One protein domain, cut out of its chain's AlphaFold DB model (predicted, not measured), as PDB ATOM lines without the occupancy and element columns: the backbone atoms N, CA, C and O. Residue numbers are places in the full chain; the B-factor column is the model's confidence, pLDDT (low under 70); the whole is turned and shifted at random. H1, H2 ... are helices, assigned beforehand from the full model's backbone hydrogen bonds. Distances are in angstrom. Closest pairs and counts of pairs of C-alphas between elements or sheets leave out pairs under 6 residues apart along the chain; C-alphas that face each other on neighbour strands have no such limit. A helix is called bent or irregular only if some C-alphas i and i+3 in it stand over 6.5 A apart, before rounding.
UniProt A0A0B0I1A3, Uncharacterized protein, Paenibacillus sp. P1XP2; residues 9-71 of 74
ATOM      1  N   SER A   9     362.698 295.940 310.127       93.19
ATOM      2  CA  SER A   9     362.181 295.800 308.760       93.19
ATOM      3  C   SER A   9     360.758 296.340 308.607       93.19
ATOM      4  O   SER A   9     360.464 297.002 307.613       93.19
ATOM      5  N   GLY A  10     359.888 296.104 309.594       92.75
ATOM      6  CA  GLY A  10     358.534 296.650 309.626       92.75
ATOM      7  C   GLY A  10     358.547 298.174 309.670       92.75
ATOM      8  O   GLY A  10     357.894 298.811 308.849       92.75
ATOM      9  N   PHE A  11     359.367 298.754 310.551       92.94
ATOM     10  CA  PHE A  11     359.533 300.202 310.653       92.94
ATOM     11  C   PHE A  11     359.968 300.830 309.323       92.94
ATOM     12  O   PHE A  11     359.306 301.745 308.837       92.94
ATOM     13  N   PHE A  12     361.037 300.325 308.699       95.88
ATOM     14  CA  PHE A  12     361.539 300.909 307.451       95.88
ATOM     15  C   PHE A  12     360.585 300.710 306.272       95.88
ATOM     16  O   PHE A  12     360.495 301.589 305.417       95.88
ATOM     17  N   LYS A  13     359.830 299.605 306.240       96.38
ATOM     18  CA  LYS A  13     358.768 299.416 305.247       96.38
ATOM     19  C   LYS A  13     357.685 300.484 305.395       96.38
ATOM     20  O   LYS A  13     357.331 301.118 304.407       96.38
ATOM     21  N   THR A  14     357.200 300.714 306.614       96.62
ATOM     22  CA  THR A  14     356.204 301.759 306.893       96.62
ATOM     23  C   THR A  14     356.743 303.147 306.563       96.62
ATOM     24  O   THR A  14     356.055 303.924 305.908       96.62
ATOM     25  N   LEU A  15     357.986 303.445 306.950       96.75
ATOM     26  CA  LEU A  15     358.630 304.723 306.652       96.75
ATOM     27  C   LEU A  15     358.730 304.969 305.143       96.75
ATOM     28  O   LEU A  15     358.408 306.059 304.674       96.75
ATOM     29  N   PHE A  16     359.153 303.960 304.378       97.75
ATOM     30  CA  PHE A  16     359.239 304.060 302.925       97.75
ATOM     31  C   PHE A  16     357.863 304.301 302.297       97.75
ATOM     32  O   PHE A  16     357.722 305.221 301.496       97.75
ATOM     33  N   SER A  17     356.843 303.537 302.700       98.06
ATOM     34  CA  SER A  17     355.466 303.733 302.231       98.06
ATOM     35  C   SER A  17     354.962 305.153 302.502       98.06
ATOM     36  O   SER A  17     354.572 305.836 301.560       98.06
ATOM     37  N   ALA A  18     355.079 305.641 303.741       97.31
ATOM     38  CA  ALA A  18     354.654 306.994 304.105       97.31
ATOM     39  C   ALA A  18     355.431 308.083 303.341       97.31
ATOM     40  O   ALA A  18     354.868 309.101 302.944       97.31
ATOM     41  N   THR A  19     356.724 307.860 303.080       96.56
ATOM     42  CA  THR A  19     357.540 308.784 302.277       96.56
ATOM     43  C   THR A  19     357.040 308.841 300.836       96.56
ATOM     44  O   THR A  19     356.881 309.925 300.280       96.56
ATOM     45  N   MET A  20     356.760 307.685 300.229       97.06
ATOM     46  CA  MET A  20     356.240 307.606 298.863       97.06
ATOM     47  C   MET A  20     354.847 308.230 298.739       97.06
ATOM     48  O   MET A  20     354.578 308.926 297.762       97.06
ATOM     49  N   GLU A  21     353.985 308.036 299.736       96.69
ATOM     50  CA  GLU A  21     352.693 308.719 299.832       96.69
ATOM     51  C   GLU A  21     352.883 310.240 299.902       96.69
ATOM     52  O   GLU A  21     352.273 310.968 299.123       96.69
ATOM     53  N   GLY A  22     353.810 310.726 300.734       97.00
ATOM     54  CA  GLY A  22     354.158 312.146 300.815       97.00
ATOM     55  C   GLY A  22     354.722 312.724 299.512       97.00
ATOM     56  O   GLY A  22     354.422 313.867 299.172       97.00
ATOM     57  N   VAL A  23     355.493 311.952 298.738       97.06
ATOM     58  CA  VAL A  23     356.031 312.377 297.428       97.06
ATOM     59  C   VAL A  23     354.921 312.652 296.411       97.06
ATOM     60  O   VAL A  23     355.090 313.524 295.560       97.06
ATOM     61  N   TYR A  24     353.791 311.947 296.497       96.25
ATOM     62  CA  TYR A  24     352.673 312.080 295.559       96.25
ATOM     63  C   TYR A  24     351.408 312.703 296.165       96.25
ATOM     64  O   TYR A  24     350.401 312.812 295.466       96.25
ATOM     65  N   ALA A  25     351.447 313.136 297.424       96.38
ATOM     66  CA  ALA A  25     350.352 313.851 298.070       96.38
ATOM     67  C   ALA A  25     350.090 315.224 297.422       96.38
ATOM     68  O   ALA A  25     350.909 315.743 296.660       96.38
ATOM     69  N   ASP A  26     348.951 315.840 297.739       96.38
ATOM     70  CA  ASP A  26     348.749 317.259 297.428       96.38
ATOM     71  C   ASP A  26     349.735 318.116 298.251       96.38
ATOM     72  O   ASP A  26     349.867 317.879 299.458       96.38
ATOM     73  N   PRO A  27     350.418 319.111 297.644       95.62
ATOM     74  CA  PRO A  27     351.309 320.020 298.368       95.62
ATOM     75  C   PRO A  27     350.669 320.723 299.570       95.62
ATOM     76  O   PRO A  27     351.378 321.101 300.502       95.62
ATOM     77  N   LEU A  28     349.339 320.871 299.582       95.00
ATOM     78  CA  LEU A  28     348.569 321.390 300.712       95.00
ATOM     79  C   LEU A  28     348.872 320.638 302.020       95.00
ATOM     80  O   LEU A  28     348.862 321.246 303.087       95.00
ATOM     81  N   TYR A  29     349.185 319.342 301.951       94.06
ATOM     82  CA  TYR A  29     349.501 318.514 303.119       94.06
ATOM     83  C   TYR A  29     350.992 318.532 303.505       94.06
ATOM     84  O   TYR A  29     351.424 317.744 304.343       94.06
ATOM     85  N   GLY A  30     351.801 319.404 302.894       91.88
ATOM     86  CA  GLY A  30     353.231 319.563 303.190       91.88
ATOM     87  C   GLY A  30     354.163 318.583 302.464       91.88
ATOM     88  O   GLY A  30     355.380 318.671 302.617       91.88
ATOM     89  N   GLY A  31     353.613 317.662 301.667       94.00
ATOM     90  CA  GLY A  31     354.361 316.767 300.781       94.00
ATOM     91  C   GLY A  31     354.597 317.354 299.384       94.00
ATOM     92  O   GLY A  31     354.330 318.526 299.139       94.00
ATOM     93  N   ASN A  32     355.096 316.524 298.462       97.00
ATOM     94  CA  ASN A  32     355.156 316.781 297.014       97.00
ATOM     95  C   ASN A  32     355.530 318.226 296.633       97.00
ATOM     96  O   ASN A  32     354.805 318.916 295.911       97.00
ATOM     97  N   ASN A  33     356.667 318.700 297.147       94.81
ATOM     98  CA  ASN A  33     357.080 320.088 296.974       94.81
ATOM     99  C   ASN A  33     357.077 320.498 295.489       94.81
ATOM    100  O   ASN A  33     357.574 319.764 294.626       94.81
ATOM    101  N   ASN A  34     356.512 321.671 295.195       94.69
ATOM    102  CA  ASN A  34     356.326 322.204 293.841       94.69
ATOM    103  C   ASN A  34     355.598 321.251 292.876       94.69
ATOM    104  O   ASN A  34     355.776 321.361 291.657       94.69
ATOM    105  N   MET A  35     354.806 320.310 293.398       97.06
ATOM    106  CA  MET A  35     354.100 319.286 292.626       97.06
ATOM    107  C   MET A  35     355.050 318.421 291.782       97.06
ATOM    108  O   MET A  35     354.666 317.915 290.730       97.06
ATOM    109  N   ASN A  36     356.313 318.265 292.192       96.94
ATOM    110  CA  ASN A  36     357.334 317.584 291.391       96.94
ATOM    111  C   ASN A  36     357.023 316.100 291.146       96.94
ATOM    112  O   ASN A  36     357.262 315.608 290.042       96.94
ATOM    113  N   GLY A  37     356.446 315.397 292.124       96.81
ATOM    114  CA  GLY A  37     355.982 314.020 291.950       96.81
ATOM    115  C   GLY A  37     354.852 313.929 290.923       96.81
ATOM    116  O   GLY A  37     354.832 313.029 290.086       96.81
ATOM    117  N   TRP A  38     353.949 314.911 290.909       97.38
ATOM    118  CA  TRP A  38     352.888 314.992 289.904       97.38
ATOM    119  C   TRP A  38     353.433 315.327 288.513       97.38
ATOM    120  O   TRP A  38     353.094 314.644 287.547       97.38
ATOM    121  N   LYS A  39     354.353 316.297 288.412       96.38
ATOM    122  CA  LYS A  39     355.053 316.646 287.161       96.38
ATOM    123  C   LYS A  39     355.755 315.436 286.554       96.38
ATOM    124  O   LYS A  39     355.626 315.207 285.355       96.38
ATOM    125  N   LEU A  40     356.440 314.638 287.378       96.00
ATOM    126  CA  LEU A  40     357.108 313.408 286.949       96.00
ATOM    127  C   LEU A  40     356.136 312.421 286.287       96.00
ATOM    128  O   LEU A  40     356.495 311.749 285.324       96.00
ATOM    129  N   LYS A  41     354.903 312.335 286.794       94.56
ATOM    130  CA  LYS A  41     353.879 311.410 286.294       94.56
ATOM    131  C   LYS A  41     352.956 312.017 285.238       94.56
ATOM    132  O   LYS A  41     352.045 311.330 284.794       94.56
ATOM    133  N   ASN A  42     353.180 313.270 284.833       94.88
ATOM    134  CA  ASN A  42     352.224 314.066 284.053       94.88
ATOM    135  C   ASN A  42     350.810 314.056 284.674       94.88
ATOM    136  O   ASN A  42     349.814 314.070 283.954       94.88
ATOM    137  N   TYR A  43     350.724 314.007 286.006       95.25
ATOM    138  CA  TYR A  43     349.452 314.064 286.712       95.25
ATOM    139  C   TYR A  43     349.024 315.531 286.872       95.25
ATOM    140  O   TYR A  43     349.792 316.322 287.425       95.25
ATOM    141  N   PRO A  44     347.823 315.913 286.409       95.06
ATOM    142  CA  PRO A  44     347.384 317.306 286.404       95.06
ATOM    143  C   PRO A  44     346.874 317.810 287.766       95.06
ATOM    144  O   PRO A  44     346.541 318.986 287.884       95.06
ATOM    145  N   GLY A  45     346.809 316.984 288.812       93.88
ATOM    146  CA  GLY A  45     346.278 317.422 290.108       93.88
ATOM    147  C   GLY A  45     344.781 317.759 290.061       93.88
ATOM    148  O   GLY A  45     344.030 317.190 289.263       93.88
ATOM    149  N   ASN A  46     344.342 318.677 290.926       91.12
ATOM    150  CA  ASN A  46     342.940 319.074 291.020       91.12
ATOM    151  C   ASN A  46     342.574 320.118 289.956       91.12
ATOM    152  O   ASN A  46     342.869 321.305 290.100       91.12
ATOM    153  N   GLN A  47     341.887 319.667 288.909       92.75
ATOM    154  CA  GLN A  47     341.373 320.512 287.835       92.75
ATOM    155  C   GLN A  47     339.889 320.818 288.055       92.75
ATOM    156  O   GLN A  47     339.121 319.932 288.417       92.75
ATOM    157  N   MET A  48     339.464 322.049 287.757       90.81
ATOM    158  CA  MET A  48     338.053 322.451 287.890       90.81
ATOM    159  C   MET A  48     337.117 321.669 286.961       90.81
ATOM    160  O   MET A  48     335.959 321.434 287.297       90.81
ATOM    161  N   SER A  49     337.590 321.307 285.766       92.00
ATOM    162  CA  SER A  49     336.818 320.530 284.798       92.00
ATOM    163  C   SER A  49     337.718 319.935 283.718       92.00
ATOM    164  O   SER A  49     338.659 320.582 283.261       92.00
ATOM    165  N   TYR A  50     337.362 318.737 283.252       92.31
ATOM    166  CA  TYR A  50     337.955 318.076 282.084       92.31
ATOM    167  C   TYR A  50     337.064 318.161 280.833       92.31
ATOM    168  O   TYR A  50     337.431 317.638 279.784       92.31
ATOM    169  N   ALA A  51     335.909 318.835 280.901       93.56
ATOM    170  CA  ALA A  51     334.882 318.791 279.852       93.56
ATOM    171  C   ALA A  51     335.386 319.209 278.457       93.56
ATOM    172  O   ALA A  51     334.934 318.678 277.454       93.56
ATOM    173  N   LYS A  52     336.357 320.129 278.382       90.25
ATOM    174  CA  LYS A  52     336.926 320.608 277.108       90.25
ATOM    175  C   LYS A  52     337.924 319.640 276.460       90.25
ATOM    176  O   LYS A  52     338.292 319.841 275.304       90.25
ATOM    177  N   ILE A  53     338.423 318.664 277.216       92.06
ATOM    178  CA  ILE A  53     339.521 317.786 276.790       92.06
ATOM    179  C   ILE A  53     339.168 316.300 276.845       92.06
ATOM    180  O   ILE A  53     339.908 315.494 276.301       92.06
ATOM    181  N   ILE A  54     338.045 315.935 277.467       91.38
ATOM    182  CA  ILE A  54     337.650 314.536 277.661       91.38
ATOM    183  C   ILE A  54     337.336 313.803 276.351       91.38
ATOM    184  O   ILE A  54     337.525 312.596 276.275       91.38
ATOM    185  N   GLU A  55     336.891 314.528 275.324       94.25
ATOM    186  CA  GLU A  55     336.571 313.970 274.002       94.25
ATOM    187  C   GLU A  55     337.777 313.946 273.049       94.25
ATOM    188  O   GLU A  55     337.651 313.531 271.901       94.25
ATOM    189  N   GLN A  56     338.948 314.424 273.483       92.19
ATOM    190  CA  GLN A  56     340.135 314.449 272.635       92.19
ATOM    191  C   GLN A  56     340.821 313.080 272.640       92.19
ATOM    192  O   GLN A  56     341.145 312.548 273.698       92.19
ATOM    193  N   ASP A  57     341.144 312.561 271.454       90.25
ATOM    194  CA  ASP A  57     341.921 311.318 271.318       90.25
ATOM    195  C   ASP A  57     343.383 311.471 271.776       90.25
ATOM    196  O   ASP A  57     344.074 310.489 272.050       90.25
ATOM    197  N   GLN A  58     343.887 312.706 271.828       92.19
ATOM    198  CA  GLN A  58     345.268 313.001 272.200       92.19
ATOM    199  C   GLN A  58     345.404 313.259 273.701       92.19
ATOM    200  O   GLN A  58     344.570 313.915 274.322       92.19
ATOM    201  N   PHE A  59     346.518 312.804 274.281       89.88
ATOM    202  CA  PHE A  59     346.823 313.062 275.684       89.88
ATOM    203  C   PHE A  59     347.070 314.557 275.931       89.88
ATOM    204  O   PHE A  59     348.102 315.112 275.544       89.88
ATOM    205  N   ALA A  60     346.135 315.204 276.624       90.38
ATOM    206  CA  ALA A  60     346.249 316.601 277.012       90.38
ATOM    207  C   ALA A  60     347.165 316.753 278.236       90.38
ATOM    208  O   ALA A  60     346.786 316.456 279.370       90.38
ATOM    209  N   LYS A  61     348.385 317.257 278.022       91.12
ATOM    210  CA  LYS A  61     349.293 317.601 279.122       91.12
ATOM    211  C   LYS A  61     348.868 318.924 279.756       91.12
ATOM    212  O   LYS A  61     348.879 319.959 279.097       91.12
ATOM    213  N   MET A  62     348.556 318.895 281.048       92.88
ATOM    214  CA  MET A  62     348.172 320.078 281.819       92.88
ATOM    215  C   MET A  62     349.170 320.329 282.955       92.88
ATOM    216  O   MET A  62     349.736 319.369 283.491       92.88
ATOM    217  N   PRO A  63     349.412 321.597 283.333       92.94
ATOM    218  CA  PRO A  63     350.175 321.893 284.534       92.94
ATOM    219  C   PRO A  63     349.419 321.382 285.770       92.94
ATOM    220  O   PRO A  63     348.191 321.483 285.819       92.94
ATOM    221  N   PRO A  64     350.132 320.827 286.764       96.19
ATOM    222  CA  PRO A  64     349.505 320.407 288.000       96.19
ATOM    223  C   PRO A  64     348.968 321.606 288.780       96.19
ATOM    224  O   PRO A  64     349.634 322.639 288.844       96.19
ATOM    225  N   VAL A  65     347.798 321.422 289.389       95.50
ATOM    226  CA  VAL A  65     347.138 322.413 290.249       95.50
ATOM    227  C   VAL A  65     346.841 321.768 291.601       95.50
ATOM    228  O   VAL A  65     346.249 320.687 291.665       95.50
ATOM    229  N   SER A  66     347.275 322.410 292.687       94.94
ATOM    230  CA  SER A  66     347.001 321.958 294.060       94.94
ATOM    231  C   SER A  66     345.606 322.387 294.515       94.94
ATOM    232  O   SER A  66     345.102 323.437 294.115       94.94
ATOM    233  N   LEU A  67     345.006 321.629 295.437       93.19
ATOM    234  CA  LEU A  67     343.820 322.048 296.190       93.19
ATOM    235  C   LEU A  67     343.986 323.429 296.833       93.19
ATOM    236  O   LEU A  67     343.016 324.179 296.917       93.19
ATOM    237  N   LYS A  68     345.213 323.780 297.241       90.56
ATOM    238  CA  LYS A  68     345.537 325.077 297.839       90.56
ATOM    239  C   LYS A  68     345.086 326.253 296.963       90.56
ATOM    240  O   LYS A  68     344.611 327.247 297.507       90.56
ATOM    241  N   GLU A  69     345.201 326.129 295.640       88.94
ATOM    242  CA  GLU A  69     344.864 327.187 294.672       88.94
ATOM    243  C   GLU A  69     343.357 327.457 294.568       88.94
ATOM    244  O   GLU A  69     342.946 328.508 294.088       88.94
ATOM    245  N   HIS A  70     342.530 326.533 295.062       87.25
ATOM    246  CA  HIS A  70     341.072 326.662 295.075       87.25
ATOM    247  C   HIS A  70     340.532 327.215 296.397       87.25
ATOM    248  O   HIS A  70     339.327 327.428 296.532       87.25
ATOM    249  N   LEU A  71     341.397 327.429 297.393       87.62
ATOM    250  CA  LEU A  71     341.002 327.973 298.688       87.62
ATOM    251  C   LEU A  71     341.053 329.512 298.647       87.62
ATOM    252  O   LEU A  71     342.051 330.077 298.204       87.62
TER     253      LEU A  71
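This is residues 9 to 71 of the 74 residues of an uncharacterized protein of Paenibacillus sp. P1XP2 (UniProt A0A0B0I1A3). A long helix, H1, sticks out with its residues 9 to 18 as an arm, and its last residues meet a short, crosswise helix, H2; beyond H2 the long unnamed stretch of residues 41 to 66 makes a wide loop that swings out and comes back, and a very short helix, H3, follows it near the end of the printed part. The tip of that loop, residues 51 to 59, sticks out at the far end from the start of H1. The printed part has 63 residues, with three named helices in the order H1, H2, H3 and no named strand; the class is all helix, though under half of the residues, 28 of 63, are in named elements. The whole is loose, with a radius of gyration of the C-alphas of 14.6 A, and flat in outline, spanning 47 by 29 by 15 A.

H1, residues 9 to 24, is the longest helix, and it touches H2, residues 33 to 40, with residues 23 to 24 alone. Their closest C-alphas, those of Tyr 24 and Gly 37, are 5.3 A apart. The lines of H1 and H2 are about perpendicular, at 89 degrees, and their centres are 17.7 A apart. H2 is irregular, with C-alphas 34 and 37 8.4 A apart, and its line is a rough one. H3, residues 67 to 70, touches no helix: it is apart from H1 and from H2. In H1 every O i to N i+4 pair is within hydrogen-bond range; in H2 2 of 4 are, beside 3 of 5 O i to N i+3 pairs, while H3 is too short for an O i to N i+4 pair and has its one O i to N i+3 pair within range.

H1 has 16 residues, beginning with C-alpha 9 at (362.181, 295.800, 308.760) and ending with C-alpha 24 at (352.673, 312.080, 295.559), 23.0 A from first to last C-alpha. H2, Asn 33 to Leu 40, measures 12.0 A. H3, Leu 67 to His 70, measures 5.5 A and ends with C-alpha 70 at (341.072, 326.662, 295.075).

The two C-alphas farthest apart, those of Ser 9 and Lys 52, are 47.5 A from each other. Without residues 9 to 18 and 51 to 59, which stand free, the body has 44 residues and spans 30 by 24 by 14 A. The link from H1 to H2 is short, with 8 residues, and the link from H2 to H3 is long, with 26. The printed part has no cut. The mean pLDDT of the printed part is 94.1, and no printed residue is under 70.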